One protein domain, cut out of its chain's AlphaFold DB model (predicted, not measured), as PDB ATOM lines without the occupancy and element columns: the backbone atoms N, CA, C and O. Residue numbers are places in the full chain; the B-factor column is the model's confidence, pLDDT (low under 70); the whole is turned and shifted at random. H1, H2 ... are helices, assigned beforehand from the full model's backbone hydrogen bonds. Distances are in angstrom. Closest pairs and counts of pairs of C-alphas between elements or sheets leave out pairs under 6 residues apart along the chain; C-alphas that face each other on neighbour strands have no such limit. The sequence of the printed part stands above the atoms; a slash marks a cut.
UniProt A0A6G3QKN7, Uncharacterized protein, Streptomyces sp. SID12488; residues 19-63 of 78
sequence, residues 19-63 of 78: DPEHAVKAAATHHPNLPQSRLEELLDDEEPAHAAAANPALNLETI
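AT A GLANCE: This is residues 19 to 63 of the 78 residues of an uncharacterized protein of Streptomyces sp. SID12488 (UniProt A0A6G3QKN7). Four short helices, joined by loops, string out along one axis: H2 and H3 pack together in the middle, H1 lies at one end and the single small turn of H4 at the other. H1 and the links make up much of the length, and H4 touches no other helix. The printed part has 45 residues, with four named helices in the order H1, H2, H3, H4 and no named strand; 25 residues are in the helices, and the class is all helix. The whole is compact, with a radius of gyration of the C-alphas of 9.6 A, and the C-alphas span 30 by 20 by 15 A.

IN THESE COORDINATES: Begin with H1, residues 22 to 29, which shares the greatest helix length of 8 residues with H2. Find C-alpha 22 at (118.266, 159.151, 110.472); from there H1 runs 10.2 A to C-alpha 29 at (121.627, 150.065, 113.594). H2, residues 36 to 43, begins with C-alpha 36 at (125.437, 139.559, 112.303) and is 10.4 A long. H3 is residues 49 to 53, 6.0 A from first to last C-alpha. H4 is residues 60 to 63, 5.0 A long, and its C-alpha 63 stands at (135.523, 144.225, 116.072).

HOW THE PARTS SIT: From H1, look first to H3: they only just touch, with 3 pairs of C-alphas within 8 A, the closest those of Thr 29 and Ala 52 at 5.5 A. H1 and H2 are close but not clearly touching: their closest C-alphas, those of Thr 29 and Leu 39, are 7.7 A apart. Their lines stand at a steep tilt of 39 degrees, and they run opposite ways. H2 and H3 touch, with 7 pairs of C-alphas within 8 A; the closest are those of Leu 43 and Ala 49, 4.2 A apart. H3 and H4 are close but not clearly touching, with the C-alphas of Ala 53 and Ile 63 closest at 7.5 A. H4 is apart from H1, and only just apart from H2, with closest C-alphas 8.1 A apart. In H1, H2 and H3 every O i to N i+4 pair is within hydrogen-bond range; H4 is too short for such a pair, and its one O i to N i+3 pair is not within range.

THE WHOLE: Look at Pro 20 and Glu 61 for the two C-alphas farthest apart, 30.2 A. The printed part runs from 19 to 63 without a cut, in a full chain of 78 residues. The link from H2 to H3 is tight; those from H1 to H2 and from H3 to H4 are short. The mean pLDDT of the printed part is 81.8, and residue 46 is under 70.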
ATOM      1  N   ASP A  19     115.169 153.083 107.077       82.94
ATOM      2  CA  ASP A  19     114.234 154.174 107.279       82.94
ATOM      3  C   ASP A  19     114.856 155.501 106.802       82.94
ATOM      4  O   ASP A  19     116.043 155.748 107.055       82.94
ATOM      5  N   PRO A  20     114.091 156.362 106.105       79.06
ATOM      6  CA  PRO A  20     114.573 157.680 105.696       79.06
ATOM      7  C   PRO A  20     114.893 158.586 106.893       79.06
ATOM      8  O   PRO A  20     115.650 159.548 106.752       79.06
ATOM      9  N   GLU A  21     114.332 158.311 108.072       82.94
ATOM     10  CA  GLU A  21     114.609 159.072 109.277       82.94
ATOM     11  C   GLU A  21     115.910 158.595 109.938       82.94
ATOM     12  O   GLU A  21     115.984 157.524 110.543       82.94
ATOM     13  N   HIS A  22     116.947 159.440 109.890       78.31
ATOM     14  CA  HIS A  22     118.266 159.151 110.472       78.31
ATOM     15  C   HIS A  22     118.210 158.681 111.933       78.31
ATOM     16  O   HIS A  22     119.001 157.831 112.337       78.31
ATOM     17  N   ALA A  23     117.285 159.218 112.734       81.12
ATOM     18  CA  ALA A  23     117.124 158.823 114.132       81.12
ATOM     19  C   ALA A  23     116.617 157.377 114.273       81.12
ATOM     20  O   ALA A  23     117.067 156.652 115.162       81.12
ATOM     21  N   VAL A  24     115.709 156.953 113.389       81.75
ATOM     22  CA  VAL A  24     115.173 155.588 113.333       81.75
ATOM     23  C   VAL A  24     116.237 154.634 112.801       81.75
ATOM     24  O   VAL A  24     116.497 153.610 113.436       81.75
ATOM     25  N   LYS A  25     116.925 155.027 111.722       82.19
ATOM     26  CA  LYS A  25     118.066 154.306 111.146       82.19
ATOM     27  C   LYS A  25     119.144 154.038 112.193       82.19
ATOM     28  O   LYS A  25     119.464 152.885 112.456       82.19
ATOM     29  N   ALA A  26     119.637 155.076 112.870       79.62
ATOM     30  CA  ALA A  26     120.680 154.945 113.887       79.62
ATOM     31  C   ALA A  26     120.238 154.097 115.092       79.62
ATOM     32  O   ALA A  26     121.015 153.282 115.589       79.62
ATOM     33  N   ALA A  27     118.991 154.254 115.553       81.31
ATOM     34  CA  ALA A  27     118.455 153.447 116.648       81.31
ATOM     35  C   ALA A  27     118.378 151.959 116.276       81.31
ATOM     36  O   ALA A  27     118.779 151.114 117.073       81.31
ATOM     37  N   ALA A  28     117.920 151.654 115.060       82.25
ATOM     38  CA  ALA A  28     117.892 150.296 114.540       82.25
ATOM     39  C   ALA A  28     119.310 149.733 114.396       82.25
ATOM     40  O   ALA A  28     119.587 148.653 114.900       82.25
ATOM     41  N   THR A  29     120.237 150.490 113.804       83.06
ATOM     42  CA  THR A  29     121.627 150.065 113.594       83.06
ATOM     43  C   THR A  29     122.393 149.805 114.894       83.06
ATOM     44  O   THR A  29     123.337 149.028 114.866       83.06
ATOM     45  N   HIS A  30     121.990 150.382 116.031       81.81
ATOM     46  CA  HIS A  30     122.557 150.100 117.362       81.81
ATOM     47  C   HIS A  30     121.818 148.994 118.140       81.81
ATOM     48  O   HIS A  30     122.131 148.742 119.306       81.81
ATOM     49  N   HIS A  31     120.818 148.345 117.542       84.12
ATOM     50  CA  HIS A  31     119.974 147.401 118.261       84.12
ATOM     51  C   HIS A  31     120.701 146.075 118.564       84.12
ATOM     52  O   HIS A  31     121.296 145.494 117.655       84.12
ATOM     53  N   PRO A  32     120.606 145.527 119.794       80.31
ATOM     54  CA  PRO A  32     121.296 144.290 120.176       80.31
ATOM     55  C   PRO A  32     120.765 143.027 119.470       80.31
ATOM     56  O   PRO A  32     121.447 142.009 119.433       80.31
ATOM     57  N   ASN A  33     119.559 143.086 118.900       82.88
ATOM     58  CA  ASN A  33     118.959 141.964 118.158       82.88
ATOM     59  C   ASN A  33     119.242 141.999 116.653       82.88
ATOM     60  O   ASN A  33     118.638 141.228 115.902       82.88
ATOM     61  N   LEU A  34     120.102 142.907 116.182       83.62
ATOM     62  CA  LEU A  34     120.435 142.964 114.766       83.62
ATOM     63  C   LEU A  34     121.273 141.734 114.384       83.62
ATOM     64  O   LEU A  34     122.248 141.423 115.075       83.62
ATOM     65  N   PRO A  35     120.918 141.012 113.308       84.12
ATOM     66  CA  PRO A  35     121.669 139.834 112.918       84.12
ATOM     67  C   PRO A  35     123.065 140.228 112.430       84.12
ATOM     68  O   PRO A  35     123.257 141.260 111.785       84.12
ATOM     69  N   GLN A  36     124.042 139.364 112.704       83.19
ATOM     70  CA  GLN A  36     125.437 139.559 112.303       83.19
ATOM     71  C   GLN A  36     125.594 139.837 110.807       83.19
ATOM     72  O   GLN A  36     126.275 140.791 110.454       83.19
ATOM     73  N   SER A  37     124.919 139.069 109.946       84.44
ATOM     74  CA  SER A  37     124.972 139.270 108.493       84.44
ATOM     75  C   SER A  37     124.560 140.684 108.092       84.44
ATOM     76  O   SER A  37     125.201 141.293 107.245       84.44
ATOM     77  N   ARG A  38     123.547 141.248 108.761       84.31
ATOM     78  CA  ARG A  38     123.103 142.615 108.498       84.31
ATOM     79  C   ARG A  38     124.091 143.654 109.020       84.31
ATOM     80  O   ARG A  38     124.304 144.667 108.367       84.31
ATOM     81  N   LEU A  39     124.705 143.416 110.180       85.56
ATOM     82  CA  LEU A  39     125.779 144.279 110.679       85.56
ATOM     83  C   LEU A  39     126.968 144.298 109.723       85.56
ATOM     84  O   LEU A  39     127.522 145.363 109.497       85.56
ATOM     85  N   GLU A  40     127.341 143.155 109.149       84.25
ATOM     86  CA  GLU A  40     128.403 143.089 108.144       84.25
ATOM     87  C   GLU A  40     128.048 143.905 106.898       84.25
ATOM     88  O   GLU A  40     128.834 144.764 106.520       84.25
ATOM     89  N   GLU A  41     126.838 143.749 106.350       84.31
ATOM     90  CA  GLU A  41     126.377 144.580 105.226       84.31
ATOM     91  C   GLU A  41     126.407 146.082 105.546       84.31
ATOM     92  O   GLU A  41     126.807 146.885 104.710       84.31
ATOM     93  N   LEU A  42     126.002 146.476 106.758       83.12
ATOM     94  CA  LEU A  42     126.014 147.879 107.186       83.12
ATOM     95  C   LEU A  42     127.430 148.415 107.431       83.12
ATOM     96  O   LEU A  42     127.639 149.620 107.347       83.12
ATOM     97  N   LEU A  43     128.389 147.552 107.766       82.50
ATOM     98  CA  LEU A  43     129.800 147.919 107.914       82.50
ATOM     99  C   LEU A  43     130.502 148.098 106.565       82.50
ATOM    100  O   LEU A  43     131.494 148.821 106.505       82.50
ATOM    101  N   ASP A  44     130.010 147.436 105.519       82.00
ATOM    102  CA  ASP A  44     130.485 147.591 104.142       82.00
ATOM    103  C   ASP A  44     129.858 148.811 103.423       82.00
ATOM    104  O   ASP A  44     130.308 149.183 102.340       82.00
ATOM    105  N   ASP A  45     128.858 149.466 104.023       77.38
ATOM    106  CA  ASP A  45     128.198 150.673 103.505       77.38
ATOM    107  C   ASP A  45     128.796 151.952 104.138       77.38
ATOM    108  O   ASP A  45     129.015 152.026 105.347       77.38
ATOM    109  N   GLU A  46     129.065 152.986 103.335       67.56
ATOM    110  CA  GLU A  46     129.796 154.194 103.759       67.56
ATOM    111  C   GLU A  46     129.036 155.043 104.791       67.56
ATOM    112  O   GLU A  46     129.644 155.709 105.632       67.56
ATOM    113  N   GLU A  47     127.706 155.032 104.737       70.50
ATOM    114  CA  GLU A  47     126.849 155.911 105.539       70.50
ATOM    115  C   GLU A  47     126.544 155.326 106.940       70.50
ATOM    116  O   GLU A  47     126.723 156.025 107.943       70.50
ATOM    117  N   PRO A  48     126.133 154.045 107.081       72.12
ATOM    118  CA  PRO A  48     125.823 153.454 108.379       72.12
ATOM    119  C   PRO A  48     127.009 152.760 109.074       72.12
ATOM    120  O   PRO A  48     126.839 152.353 110.228       72.12
ATOM    121  N   ALA A  49     128.192 152.648 108.452       78.56
ATOM    122  CA  ALA A  49     129.329 151.914 109.025       78.56
ATOM    123  C   ALA A  49     129.701 152.363 110.443       78.56
ATOM    124  O   ALA A  49     129.973 151.528 111.306       78.56
ATOM    125  N   HIS A  50     129.672 153.668 110.729       78.38
ATOM    126  CA  HIS A  50     130.022 154.175 112.058       78.38
ATOM    127  C   HIS A  50     129.032 153.723 113.143       78.38
ATOM    128  O   HIS A  50     129.440 153.299 114.223       78.38
ATOM    129  N   ALA A  51     127.732 153.775 112.845       80.06
ATOM    130  CA  ALA A  51     126.696 153.314 113.763       80.06
ATOM    131  C   ALA A  51     126.741 151.785 113.921       80.06
ATOM    132  O   ALA A  51     126.606 151.260 115.023       80.06
ATOM    133  N   ALA A  52     126.985 151.052 112.830       83.69
ATOM    134  CA  ALA A  52     127.092 149.598 112.879       83.69
ATOM    135  C   ALA A  52     128.305 149.156 113.711       83.69
ATOM    136  O   ALA A  52     128.185 148.240 114.519       83.69
ATOM    137  N   ALA A  53     129.439 149.860 113.592       83.44
ATOM    138  CA  ALA A  53     130.660 149.620 114.364       83.44
ATOM    139  C   ALA A  53     130.489 149.831 115.878       83.44
ATOM    140  O   ALA A  53     131.223 149.237 116.669       83.44
ATOM    141  N   ALA A  54     129.528 150.659 116.289       83.06
ATOM    142  CA  ALA A  54     129.206 150.918 117.689       83.06
ATOM    143  C   ALA A  54     128.103 149.992 118.246       83.06
ATOM    144  O   ALA A  54     127.699 150.146 119.403       83.06
ATOM    145  N   ASN A  55     127.616 149.024 117.460       85.25
ATOM    146  CA  ASN A  55     126.559 148.117 117.898       85.25
ATOM    147  C   ASN A  55     127.081 147.077 118.925       85.25
ATOM    148  O   ASN A  55     128.071 146.390 118.658       85.25
ATOM    149  N   PRO A  56     126.400 146.893 120.077       82.75
ATOM    150  CA  PRO A  56     126.780 145.911 121.102       82.75
ATOM    151  C   PRO A  56     126.663 144.436 120.674       82.75
ATOM    152  O   PRO A  56     127.274 143.576 121.301       82.75
ATOM    153  N   ALA A  57     125.892 144.128 119.633       85.56
ATOM    154  CA  ALA A  57     125.734 142.791 119.059       85.56
ATOM    155  C   ALA A  57     126.881 142.383 118.124       85.56
ATOM    156  O   ALA A  57     126.897 141.254 117.622       85.56
ATOM    157  N   LEU A  58     127.845 143.273 117.865       86.00
ATOM    158  CA  LEU A  58     129.024 142.907 117.093       86.00
ATOM    159  C   LEU A  58     129.823 141.817 117.800       86.00
ATOM    160  O   LEU A  58     130.162 141.911 118.981       86.00
ATOM    161  N   ASN A  59     130.184 140.787 117.040       86.75
ATOM    162  CA  ASN A  59     131.083 139.763 117.537       86.75
ATOM    163  C   ASN A  59     132.509 140.332 117.706       86.75
ATOM    164  O   ASN A  59     132.929 141.322 117.094       86.75
ATOM    165  N   LEU A  60     133.302 139.647 118.525       83.81
ATOM    166  CA  LEU A  60     134.681 140.051 118.787       83.81
ATOM    167  C   LEU A  60     135.578 139.949 117.540       83.81
ATOM    168  O   LEU A  60     136.553 140.693 117.419       83.81
ATOM    169  N   GLU A  61     135.288 139.030 116.616       86.00
ATOM    170  CA  GLU A  61     136.084 138.845 115.396       86.00
ATOM    171  C   GLU A  61     135.952 140.017 114.421       86.00
ATOM    172  O   GLU A  61     136.966 140.516 113.928       86.00
ATOM    173  N   THR A  62     134.733 140.505 114.205       83.56
ATOM    174  CA  THR A  62     134.420 141.679 113.390       83.56
ATOM    175  C   THR A  62     134.974 142.933 114.045       83.56
ATOM    176  O   THR A  62     135.632 143.700 113.355       83.56
ATOM    177  N   ILE A  63     134.862 143.106 115.369       83.50
ATOM    178  CA  ILE A  63     135.523 144.225 116.072       83.50
ATOM    179  C   ILE A  63     137.041 144.188 115.844       83.50
ATOM    180  O   ILE A  63     137.646 145.192 115.474       83.50
TER     181      ILE A  63